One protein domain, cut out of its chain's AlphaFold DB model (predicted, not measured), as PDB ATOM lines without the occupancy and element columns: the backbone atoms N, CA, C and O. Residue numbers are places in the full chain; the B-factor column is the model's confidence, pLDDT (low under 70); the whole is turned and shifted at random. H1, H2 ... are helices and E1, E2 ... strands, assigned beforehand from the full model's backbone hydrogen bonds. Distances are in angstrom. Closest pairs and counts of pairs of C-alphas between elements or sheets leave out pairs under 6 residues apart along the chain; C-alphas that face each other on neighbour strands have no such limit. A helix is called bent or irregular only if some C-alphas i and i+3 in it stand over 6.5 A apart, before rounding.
ATOM      1  N   ARG A 189     271.480 164.788 170.728       92.31
ATOM      2  CA  ARG A 189     271.288 164.660 169.274       92.31
ATOM      3  C   ARG A 189     272.338 163.746 168.647       92.31
ATOM      4  O   ARG A 189     272.018 163.094 167.664       92.31
ATOM      5  N   ILE A 190     273.537 163.650 169.234       94.44
ATOM      6  CA  ILE A 190     274.532 162.640 168.843       94.44
ATOM      7  C   ILE A 190     273.942 161.242 169.071       94.44
ATOM      8  O   ILE A 190     273.875 160.460 168.132       94.44
ATOM      9  N   SER A 191     273.424 160.963 170.274       92.94
ATOM     10  CA  SER A 191     272.789 159.672 170.593       92.94
ATOM     11  C   SER A 191     271.659 159.323 169.607       92.94
ATOM     12  O   SER A 191     271.717 158.300 168.924       92.94
ATOM     13  N   LYS A 192     270.709 160.250 169.402       90.94
ATOM     14  CA  LYS A 192     269.593 160.087 168.446       90.94
ATOM     15  C   LYS A 192     270.038 159.869 166.998       90.94
ATOM     16  O   LYS A 192     269.373 159.153 166.252       90.94
ATOM     17  N   PHE A 193     271.131 160.503 166.572       92.00
ATOM     18  CA  PHE A 193     271.665 160.310 165.226       92.00
ATOM     19  C   PHE A 193     272.113 158.862 165.004       92.00
ATOM     20  O   PHE A 193     271.771 158.281 163.975       92.00
ATOM     21  N   PHE A 194     272.826 158.264 165.963       91.81
ATOM     22  CA  PHE A 194     273.265 156.872 165.841       91.81
ATOM     23  C   PHE A 194     272.095 155.886 165.900       91.81
ATOM     24  O   PHE A 194     272.091 154.931 165.131       91.81
ATOM     25  N   GLU A 195     271.067 156.144 166.715       88.81
ATOM     26  CA  GLU A 195     269.828 155.345 166.701       88.81
ATOM     27  C   GLU A 195     269.152 155.369 165.322       88.81
ATOM     28  O   GLU A 195     268.790 154.332 164.770       88.81
ATOM     29  N   MET A 196     269.012 156.558 164.728       86.75
ATOM     30  CA  MET A 196     268.446 156.703 163.389       86.75
ATOM     31  C   MET A 196     269.318 156.025 162.324       86.75
ATOM     32  O   MET A 196     268.782 155.368 161.432       86.75
ATOM     33  N   ARG A 197     270.647 156.181 162.391       89.56
ATOM     34  CA  ARG A 197     271.586 155.514 161.478       89.56
ATOM     35  C   ARG A 197     271.370 154.003 161.484       89.56
ATOM     36  O   ARG A 197     271.289 153.416 160.411       89.56
ATOM     37  N   THR A 198     271.258 153.394 162.662       87.44
ATOM     38  CA  THR A 198     271.000 151.955 162.798       87.44
ATOM     39  C   THR A 198     269.717 151.553 162.072       87.44
ATOM     40  O   THR A 198     269.764 150.678 161.214       87.44
ATOM     41  N   ARG A 199     268.621 152.302 162.259       85.88
ATOM     42  CA  ARG A 199     267.360 152.058 161.533       85.88
ATOM     43  C   ARG A 199     267.507 152.134 160.014       85.88
ATOM     44  O   ARG A 199     266.840 151.396 159.300       85.88
ATOM     45  N   TYR A 200     268.346 153.030 159.488       85.19
ATOM     46  CA  TYR A 200     268.614 153.064 158.044       85.19
ATOM     47  C   TYR A 200     269.371 151.829 157.563       85.19
ATOM     48  O   TYR A 200     269.042 151.295 156.507       85.19
ATOM     49  N   ILE A 201     270.373 151.388 158.322       85.44
ATOM     50  CA  ILE A 201     271.188 150.215 157.985       85.44
ATOM     51  C   ILE A 201     270.335 148.941 158.006       85.44
ATOM     52  O   ILE A 201     270.469 148.106 157.116       85.44
ATOM     53  N   GLU A 202     269.426 148.828 158.971       86.12
ATOM     54  CA  GLU A 202     268.516 147.687 159.140       86.12
ATOM     55  C   GLU A 202     267.301 147.739 158.195       86.12
ATOM     56  O   GLU A 202     266.539 146.782 158.100       86.12
ATOM     57  N   GLY A 203     267.120 148.833 157.444       77.50
ATOM     58  CA  GLY A 203     265.999 149.002 156.513       77.50
ATOM     59  C   GLY A 203     264.674 149.414 157.169       77.50
ATOM     60  O   GLY A 203     263.652 149.488 156.489       77.50
ATOM     61  N   GLU A 204     264.689 149.754 158.458       77.81
ATOM     62  CA  GLU A 204     263.534 150.174 159.264       77.81
ATOM     63  C   GLU A 204     263.221 151.682 159.165       77.81
ATOM     64  O   GLU A 204     262.310 152.199 159.813       77.81
ATOM     65  N   SER A 205     263.984 152.442 158.379       66.50
ATOM     66  CA  SER A 205     263.967 153.911 158.422       66.50
ATOM     67  C   SER A 205     262.819 154.599 157.688       66.50
ATOM     68  O   SER A 205     262.768 155.831 157.727       66.50
ATOM     69  N   ARG A 206     261.898 153.867 157.040       63.25
ATOM     70  CA  ARG A 206     260.782 154.434 156.254       63.25
ATOM     71  C   ARG A 206     259.756 155.148 157.147       63.25
ATOM     72  O   ARG A 206     258.623 154.709 157.305       63.25
ATOM     73  N   SER A 207     260.138 156.277 157.731       62.28
ATOM     74  CA  SER A 207     259.200 157.183 158.382       62.28
ATOM     75  C   SER A 207     258.345 157.873 157.318       62.28
ATOM     76  O   SER A 207     258.839 158.240 156.249       62.28
ATOM     77  N   ILE A 208     257.067 158.099 157.632       54.19
ATOM     78  CA  ILE A 208     256.106 158.814 156.773       54.19
ATOM     79  C   ILE A 208     256.690 160.154 156.287       54.19
ATOM     80  O   ILE A 208     256.550 160.521 155.124       54.19
ATOM     81  N   VAL A 209     257.441 160.845 157.148       60.34
ATOM     82  CA  VAL A 209     258.078 162.128 156.829       60.34
ATOM     83  C   VAL A 209     259.162 161.990 155.753       60.34
ATOM     84  O   VAL A 209     259.272 162.872 154.909       60.34
ATOM     85  N   GLN A 210     259.936 160.900 155.727       65.69
ATOM     86  CA  GLN A 210     260.936 160.674 154.672       65.69
ATOM     87  C   GLN A 210     260.291 160.396 153.325       65.69
ATOM     88  O   GLN A 210     260.724 160.960 152.327       65.69
ATOM     89  N   VAL A 211     259.252 159.559 153.305       67.25
ATOM     90  CA  VAL A 211     258.530 159.217 152.073       67.25
ATOM     91  C   VAL A 211     257.892 160.468 151.468       67.25
ATOM     92  O   VAL A 211     258.064 160.734 150.283       67.25
ATOM     93  N   ILE A 212     257.244 161.295 152.295       70.94
ATOM     94  CA  ILE A 212     256.608 162.545 151.849       70.94
ATOM     95  C   ILE A 212     257.638 163.536 151.284       70.94
ATOM     96  O   ILE A 212     257.369 164.226 150.304       70.94
ATOM     97  N   ASN A 213     258.828 163.604 151.881       77.50
ATOM     98  CA  ASN A 213     259.840 164.600 151.523       77.50
ATOM     99  C   ASN A 213     260.890 164.095 150.526       77.50
ATOM    100  O   ASN A 213     261.764 164.865 150.123       77.50
ATOM    101  N   GLN A 214     260.813 162.831 150.100       81.75
ATOM    102  CA  GLN A 214     261.841 162.180 149.291       81.75
ATOM    103  C   GLN A 214     262.109 162.919 147.976       81.75
ATOM    104  O   GLN A 214     263.259 163.111 147.588       81.75
ATOM    105  N   SER A 215     261.051 163.385 147.309       83.25
ATOM    106  CA  SER A 215     261.161 164.127 146.051       83.25
ATOM    107  C   SER A 215     261.982 165.406 146.216       83.25
ATOM    108  O   SER A 215     262.806 165.720 145.366       83.25
ATOM    109  N   ILE A 216     261.809 166.125 147.328       82.12
ATOM    110  CA  ILE A 216     262.551 167.354 147.615       82.12
ATOM    111  C   ILE A 216     263.984 167.018 148.044       82.12
ATOM    112  O   ILE A 216     264.916 167.689 147.609       82.12
ATOM    113  N   MET A 217     264.166 165.961 148.839       83.50
ATOM    114  CA  MET A 217     265.479 165.471 149.268       83.50
ATOM    115  C   MET A 217     266.328 164.972 148.097       83.50
ATOM    116  O   MET A 217     267.543 165.108 148.138       83.50
ATOM    117  N   ASN A 218     265.721 164.431 147.042       88.75
ATOM    118  CA  ASN A 218     266.445 163.940 145.871       88.75
ATOM    119  C   ASN A 218     266.807 165.041 144.869       88.75
ATOM    120  O   ASN A 218     267.702 164.829 144.063       88.75
ATOM    121  N   LYS A 219     266.168 166.222 144.917       88.44
ATOM    122  CA  LYS A 219     266.463 167.338 143.991       88.44
ATOM    123  C   LYS A 219     267.940 167.759 143.945       88.44
ATOM    124  O   LYS A 219     268.394 168.078 142.857       88.44
ATOM    125  N   PRO A 220     268.687 167.802 145.066       88.88
ATOM    126  CA  PRO A 220     270.108 168.147 145.051       88.88
ATOM    127  C   PRO A 220     271.030 167.029 144.541       88.88
ATOM    128  O   PRO A 220     272.244 167.228 144.547       88.88
ATOM    129  N   ILE A 221     270.494 165.850 144.201       91.50
ATOM    130  CA  ILE A 221     271.273 164.735 143.663       91.50
ATOM    131  C   ILE A 221     271.405 164.936 142.154       91.50
ATOM    132  O   ILE A 221     270.410 164.970 141.433       91.50
ATOM    133  N   GLU A 222     272.643 165.035 141.683       91.25
ATOM    134  CA  GLU A 222     272.972 165.218 140.271       91.25
ATOM    135  C   GLU A 222     273.823 164.029 139.808       91.25
ATOM    136  O   GLU A 222     274.980 163.861 140.205       91.25
ATOM    137  N   GLY A 223     273.223 163.143 139.005       88.62
ATOM    138  CA  GLY A 223     273.808 161.832 138.709       88.62
ATOM    139  C   GLY A 223     273.922 160.988 139.983       88.62
ATOM    140  O   GLY A 223     272.912 160.691 140.613       88.62
ATOM    141  N   ASN A 224     275.151 160.643 140.379       91.00
ATOM    142  CA  ASN A 224     275.459 159.979 141.656       91.00
ATOM    143  C   ASN A 224     276.132 160.918 142.668       91.00
ATOM    144  O   ASN A 224     276.655 160.462 143.681       91.00
ATOM    145  N   ASN A 225     276.146 162.224 142.401       92.88
ATOM    146  CA  ASN A 225     276.822 163.199 143.241       92.88
ATOM    147  C   ASN A 225     275.835 163.970 144.108       92.88
ATOM    148  O   ASN A 225     274.710 164.264 143.703       92.88
ATOM    149  N   ILE A 226     276.306 164.380 145.281       92.94
ATOM    150  CA  ILE A 226     275.620 165.355 146.112       92.94
ATOM    151  C   ILE A 226     276.598 166.349 146.727       92.94
ATOM    152  O   ILE A 226     277.637 166.009 147.300       92.94
ATOM    153  N   HIS A 227     276.247 167.627 146.635       91.25
ATOM    154  CA  HIS A 227     277.064 168.677 147.208       91.25
ATOM    155  C   HIS A 227     276.932 168.698 148.741       91.25
ATOM    156  O   HIS A 227     275.825 168.732 149.268       91.25
ATOM    157  N   VAL A 228     278.053 168.817 149.469       88.50
ATOM    158  CA  VAL A 228     278.096 169.011 150.936       88.50
ATOM    159  C   VAL A 228     277.081 170.047 151.445       88.50
ATOM    160  O   VAL A 228     276.450 169.812 152.467       88.50
ATOM    161  N   LYS A 229     276.852 171.166 150.739       86.31
ATOM    162  CA  LYS A 229     275.874 172.193 151.142       86.31
ATOM    163  C   LYS A 229     274.440 171.662 151.284       86.31
ATOM    164  O   LYS A 229     273.658 172.238 152.035       86.31
ATOM    165  N   ALA A 230     274.097 170.573 150.593       85.81
ATOM    166  CA  ALA A 230     272.759 169.996 150.599       85.81
ATOM    167  C   ALA A 230     272.328 169.529 151.997       85.81
ATOM    168  O   ALA A 230     271.158 169.668 152.345       85.81
ATOM    169  N   ILE A 231     273.261 169.070 152.846       85.12
ATOM    170  CA  ILE A 231     272.918 168.656 154.218       85.12
ATOM    171  C   ILE A 231     272.550 169.842 155.119       85.12
ATOM    172  O   ILE A 231     271.985 169.647 156.190       85.12
ATOM    173  N   PHE A 232     272.860 171.071 154.699       81.25
ATOM    174  CA  PHE A 232     272.568 172.295 155.444       81.25
ATOM    175  C   PHE A 232     271.361 173.056 154.904       81.25
ATOM    176  O   PHE A 232     271.089 174.156 155.386       81.25
ATOM    177  N   LEU A 233     270.630 172.497 153.934       72.88
ATOM    178  CA  LEU A 233     269.377 173.078 153.459       72.88
ATOM    179  C   LEU A 233     268.395 173.151 154.640       72.88
ATOM    180  O   LEU A 233     267.836 172.153 155.091       72.88
ATOM    181  N   MET A 234     268.272 174.345 155.225       63.09
ATOM    182  CA  MET A 234     267.623 174.536 156.520       63.09
ATOM    183  C   MET A 234     266.096 174.580 156.413       63.09
ATOM    184  O   MET A 234     265.548 175.261 155.557       63.09
ATOM    185  N   HIS A 235     265.453 173.908 157.375       51.66
ATOM    186  CA  HIS A 235     264.162 174.127 158.059       51.66
ATOM    187  C   HIS A 235     262.933 174.733 157.351       51.66
ATOM    188  O   HIS A 235     261.839 174.282 157.682       51.66
ATOM    189  N   SER A 236     263.031 175.711 156.446       51.09
ATOM    190  CA  SER A 236     261.847 176.412 155.914       51.09
ATOM    191  C   SER A 236     260.918 175.509 155.095       51.09
ATOM    192  O   SER A 236     259.740 175.817 154.964       51.09
ATOM    193  N   LYS A 237     261.424 174.376 154.588       54.16
ATOM    194  CA  LYS A 237     260.646 173.402 153.803       54.16
ATOM    195  C   LYS A 237     260.347 172.080 154.524       54.16
ATOM    196  O   LYS A 237     259.517 171.325 154.041       54.16
ATOM    197  N   PHE A 238     261.002 171.786 155.652       58.22
ATOM    198  CA  PHE A 238     261.104 170.412 156.175       58.22
ATOM    199  C   PHE A 238     260.797 170.253 157.670       58.22
ATOM    200  O   PHE A 238     261.359 169.370 158.307       58.22
ATOM    201  N   ASN A 239     259.948 171.100 158.266       51.62
ATOM    202  CA  ASN A 239     259.426 170.910 159.634       51.62
ATOM    203  C   ASN A 239     260.463 170.416 160.660       51.62
ATOM    204  O   ASN A 239     260.266 169.456 161.401       51.62
ATOM    205  N   SER A 240     261.580 171.122 160.740       57.47
ATOM    206  CA  SER A 240     262.599 170.924 161.768       57.47
ATOM    207  C   SER A 240     263.749 169.955 161.536       57.47
ATOM    208  O   SER A 240     264.479 169.627 162.475       57.47
ATOM    209  N   TRP A 241     263.974 169.551 160.290       64.94
ATOM    210  CA  TRP A 241     265.092 168.679 159.960       64.94
ATOM    211  C   TRP A 241     266.435 169.419 160.032       64.94
ATOM    212  O   TRP A 241     266.663 170.426 159.359       64.94
ATOM    213  N   LYS A 242     267.323 168.920 160.898       80.94
ATOM    214  CA  LYS A 242     268.699 169.403 161.072       80.94
ATOM    215  C   LYS A 242     269.660 168.643 160.149       80.94
ATOM    216  O   LYS A 242     269.257 167.719 159.444       80.94
ATOM    217  N   TRP A 243     270.931 169.037 160.134       87.31
ATOM    218  CA  TRP A 243     271.918 168.482 159.206       87.31
ATOM    219  C   TRP A 243     272.112 166.968 159.358       87.31
ATOM    220  O   TRP A 243     272.327 166.276 158.367       87.31
ATOM    221  N   GLU A 244     271.989 166.434 160.576       88.75
ATOM    222  CA  GLU A 244     272.244 165.023 160.862       88.75
ATOM    223  C   GLU A 244     271.230 164.083 160.195       88.75
ATOM    224  O   GLU A 244     271.606 162.993 159.769       88.75
ATOM    225  N   LEU A 245     269.972 164.519 160.043       84.94
ATOM    226  CA  LEU A 245     268.934 163.745 159.353       84.94
ATOM    227  C   LEU A 245     269.202 163.709 157.845       84.94
ATOM    228  O   LEU A 245     269.107 162.652 157.229       84.94
ATOM    229  N   HIS A 246     269.587 164.849 157.264       87.06
ATOM    230  CA  HIS A 246     269.947 164.930 155.849       87.06
ATOM    231  C   HIS A 246     271.182 164.089 155.540       87.06
ATOM    232  O   HIS A 246     271.177 163.321 154.583       87.06
ATOM    233  N   PHE A 247     272.218 164.183 156.378       90.75
ATOM    234  CA  PHE A 247     273.404 163.349 156.228       90.75
ATOM    235  C   PHE A 247     273.045 161.858 156.288       90.75
ATOM    236  O   PHE A 247     273.429 161.114 155.393       90.75
ATOM    237  N   ALA A 248     272.264 161.424 157.286       89.44
ATOM    238  CA  ALA A 248     271.865 160.021 157.392       89.44
ATOM    239  C   ALA A 248     271.036 159.541 156.195       89.44
ATOM    240  O   ALA A 248     271.235 158.419 155.736       89.44
ATOM    241  N   TYR A 249     270.142 160.386 155.677       87.38
ATOM    242  CA  TYR A 249     269.391 160.090 154.465       87.38
ATOM    243  C   TYR A 249     270.335 159.832 153.288       87.38
ATOM    244  O   TYR A 249     270.322 158.744 152.728       87.38
ATOM    245  N   TYR A 250     271.197 160.787 152.938       89.62
ATOM    246  CA  TYR A 250     272.060 160.637 151.765       89.62
ATOM    247  C   TYR A 250     273.080 159.507 151.908       89.62
ATOM    248  O   TYR A 250     273.289 158.754 150.960       89.62
ATOM    249  N   GLU A 251     273.661 159.347 153.095       90.56
ATOM    250  CA  GLU A 251     274.677 158.326 153.343       90.56
ATOM    251  C   GLU A 251     274.059 156.917 153.363       90.56
ATOM    252  O   GLU A 251     274.539 156.009 152.687       90.56
ATOM    253  N   TYR A 252     272.954 156.714 154.091       88.75
ATOM    254  CA  TYR A 252     272.471 155.363 154.394       88.75
ATOM    255  C   TYR A 252     271.267 154.917 153.570       88.75
ATOM    256  O   TYR A 252     271.186 153.734 153.240       88.75
ATOM    257  N   PHE A 253     270.372 155.821 153.158       85.06
ATOM    258  CA  PHE A 253     269.260 155.451 152.269       85.06
ATOM    259  C   PHE A 253     269.778 154.915 150.929       85.06
ATOM    260  O   PHE A 253     269.293 153.908 150.415       85.06
ATOM    261  N   PHE A 254     270.822 155.553 150.400       85.62
ATOM    262  CA  PHE A 254     271.476 155.159 149.154       85.62
ATOM    263  C   PHE A 254     272.606 154.143 149.358       85.62
ATOM    264  O   PHE A 254     273.371 153.896 148.429       85.62
ATOM    265  N   LYS A 255     272.719 153.522 150.541       85.50
ATOM    266  CA  LYS A 255     273.718 152.482 150.850       85.50
ATOM    267  C   LYS A 255     275.160 152.907 150.525       85.50
ATOM    268  O   LYS A 255     275.928 152.117 149.982       85.50
ATOM    269  N   ASN A 256     275.518 154.150 150.847       83.62
ATOM    270  CA  ASN A 256     276.823 154.765 150.581       83.62
ATOM    271  C   ASN A 256     277.206 154.835 149.087       83.62
ATOM    272  O   ASN A 256     278.389 154.831 148.758       83.62
ATOM    273  N   LYS A 257     276.226 154.861 148.172       88.88
ATOM    274  CA  LYS A 257     276.476 154.955 146.721       88.88
ATOM    275  C   LYS A 257     276.611 156.384 146.192       88.88
ATOM    276  O   LYS A 257     276.952 156.549 145.027       88.88
ATOM    277  N   LEU A 258     276.284 157.391 147.002       92.31
ATOM    278  CA  LEU A 258     276.401 158.789 146.596       92.31
ATOM    279  C   LEU A 258     277.807 159.317 146.874       92.31
ATOM    280  O   LEU A 258     278.350 159.135 147.963       92.31
ATOM    281  N   ASP A 259     278.352 160.042 145.905       93.06
ATOM    282  CA  ASP A 259     279.624 160.732 146.021       93.06
ATOM    283  C   ASP A 259     279.433 162.158 146.543       93.06
ATOM    284  O   ASP A 259     278.707 162.983 145.985       93.06
ATOM    285  N   TRP A 260     280.136 162.480 147.626       93.44
ATOM    286  CA  TRP A 260     280.143 163.832 148.173       93.44
ATOM    287  C   TRP A 260     281.028 164.767 147.339       93.44
ATOM    288  O   TRP A 260     282.195 164.460 147.075       93.44
ATOM    289  N   VAL A 261     280.504 165.946 147.003       92.00
ATOM    290  CA  VAL A 261     281.214 167.007 146.269       92.00
ATOM    291  C   VAL A 261     281.324 168.270 147.121       92.00
ATOM    292  O   VAL A 261     280.383 168.658 147.819       92.00
ATOM    293  N   TYR A 262     282.483 168.926 147.069       88.62
ATOM    294  CA  TYR A 262     282.752 170.164 147.794       88.62
ATOM    295  C   TYR A 262     283.350 171.235 146.876       88.62
ATOM    296  O   TYR A 262     284.442 171.055 146.345       88.62
TER     297      TYR A 262
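Overview. This is residues 189 to 262 of the 269 residues of an uncharacterized protein of Pseudoalteromonas citrea DSM 8771 (UniProt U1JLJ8). Helix H4 runs through the middle of a small rounded body: H1 packs side by side with it, while H3 and a small two-strand sheet, E1 and E2, lie on the side away from H1. H2 stands crosswise near H4. The printed part has 74 residues, in the order H1, H2, E1, H3, H4, E2; the strands are parallel and the class is mostly helix. It is compact, with a radius of gyration of the C-alphas of 11.7 A and spans of 27 by 27 by 23 A.

Along the chain. Find C-alpha 189 at (271.288, 164.660, 169.274); from there H1, residues 189 to 201, runs 18.3 A. H2, residues 208 to 218, spans 15.9 A and is irregular, with C-alphas 212 and 215 7.5 A apart. Next come E1, residues 225 to 227, 6.8 A, and H3, residues 228 to 232, 7.9 A. H4, residues 243 to 253, covers 15.0 A. E2, residues 259 to 261, 6.5 A, ends at C-alpha 261, (281.214, 167.007, 146.269).

Arrangement. Look at Tyr 200 and Tyr 252, whose C-alphas, 5.8 A apart, are the closest where H1 and H4 touch, the same way at a shallow tilt of 15 degrees. H2 is close to H4 but not clearly touching, about perpendicular at 86 degrees; the closest C-alphas, of Met 217 and His 246, are 8.0 A apart. H3 touches H4, closest at the C-alphas of Ile 231 and His 246, 5.0 A. E1, H3, H4 and E2 make a strand-helix-strand unit, two parallel neighbour strands with helices between, its crossover right-handed. Across E1 and E2, N 226 and O 259 are 2.9 A apart, within hydrogen-bond range. Every O i to N i+4 pair is within range in H1 and H4; H2 has 5 of 7, and H3 has 0 of 1 but 2 of 2 O i to N i+3 pairs.

Size, cuts and confidence. The C-alphas of Ser 191 and Gly 223, the two farthest apart, are 32.0 A from each other. The printed part has no cut and no long link. Confidence is under 70 at residues 205 to 211 and 234 to 241.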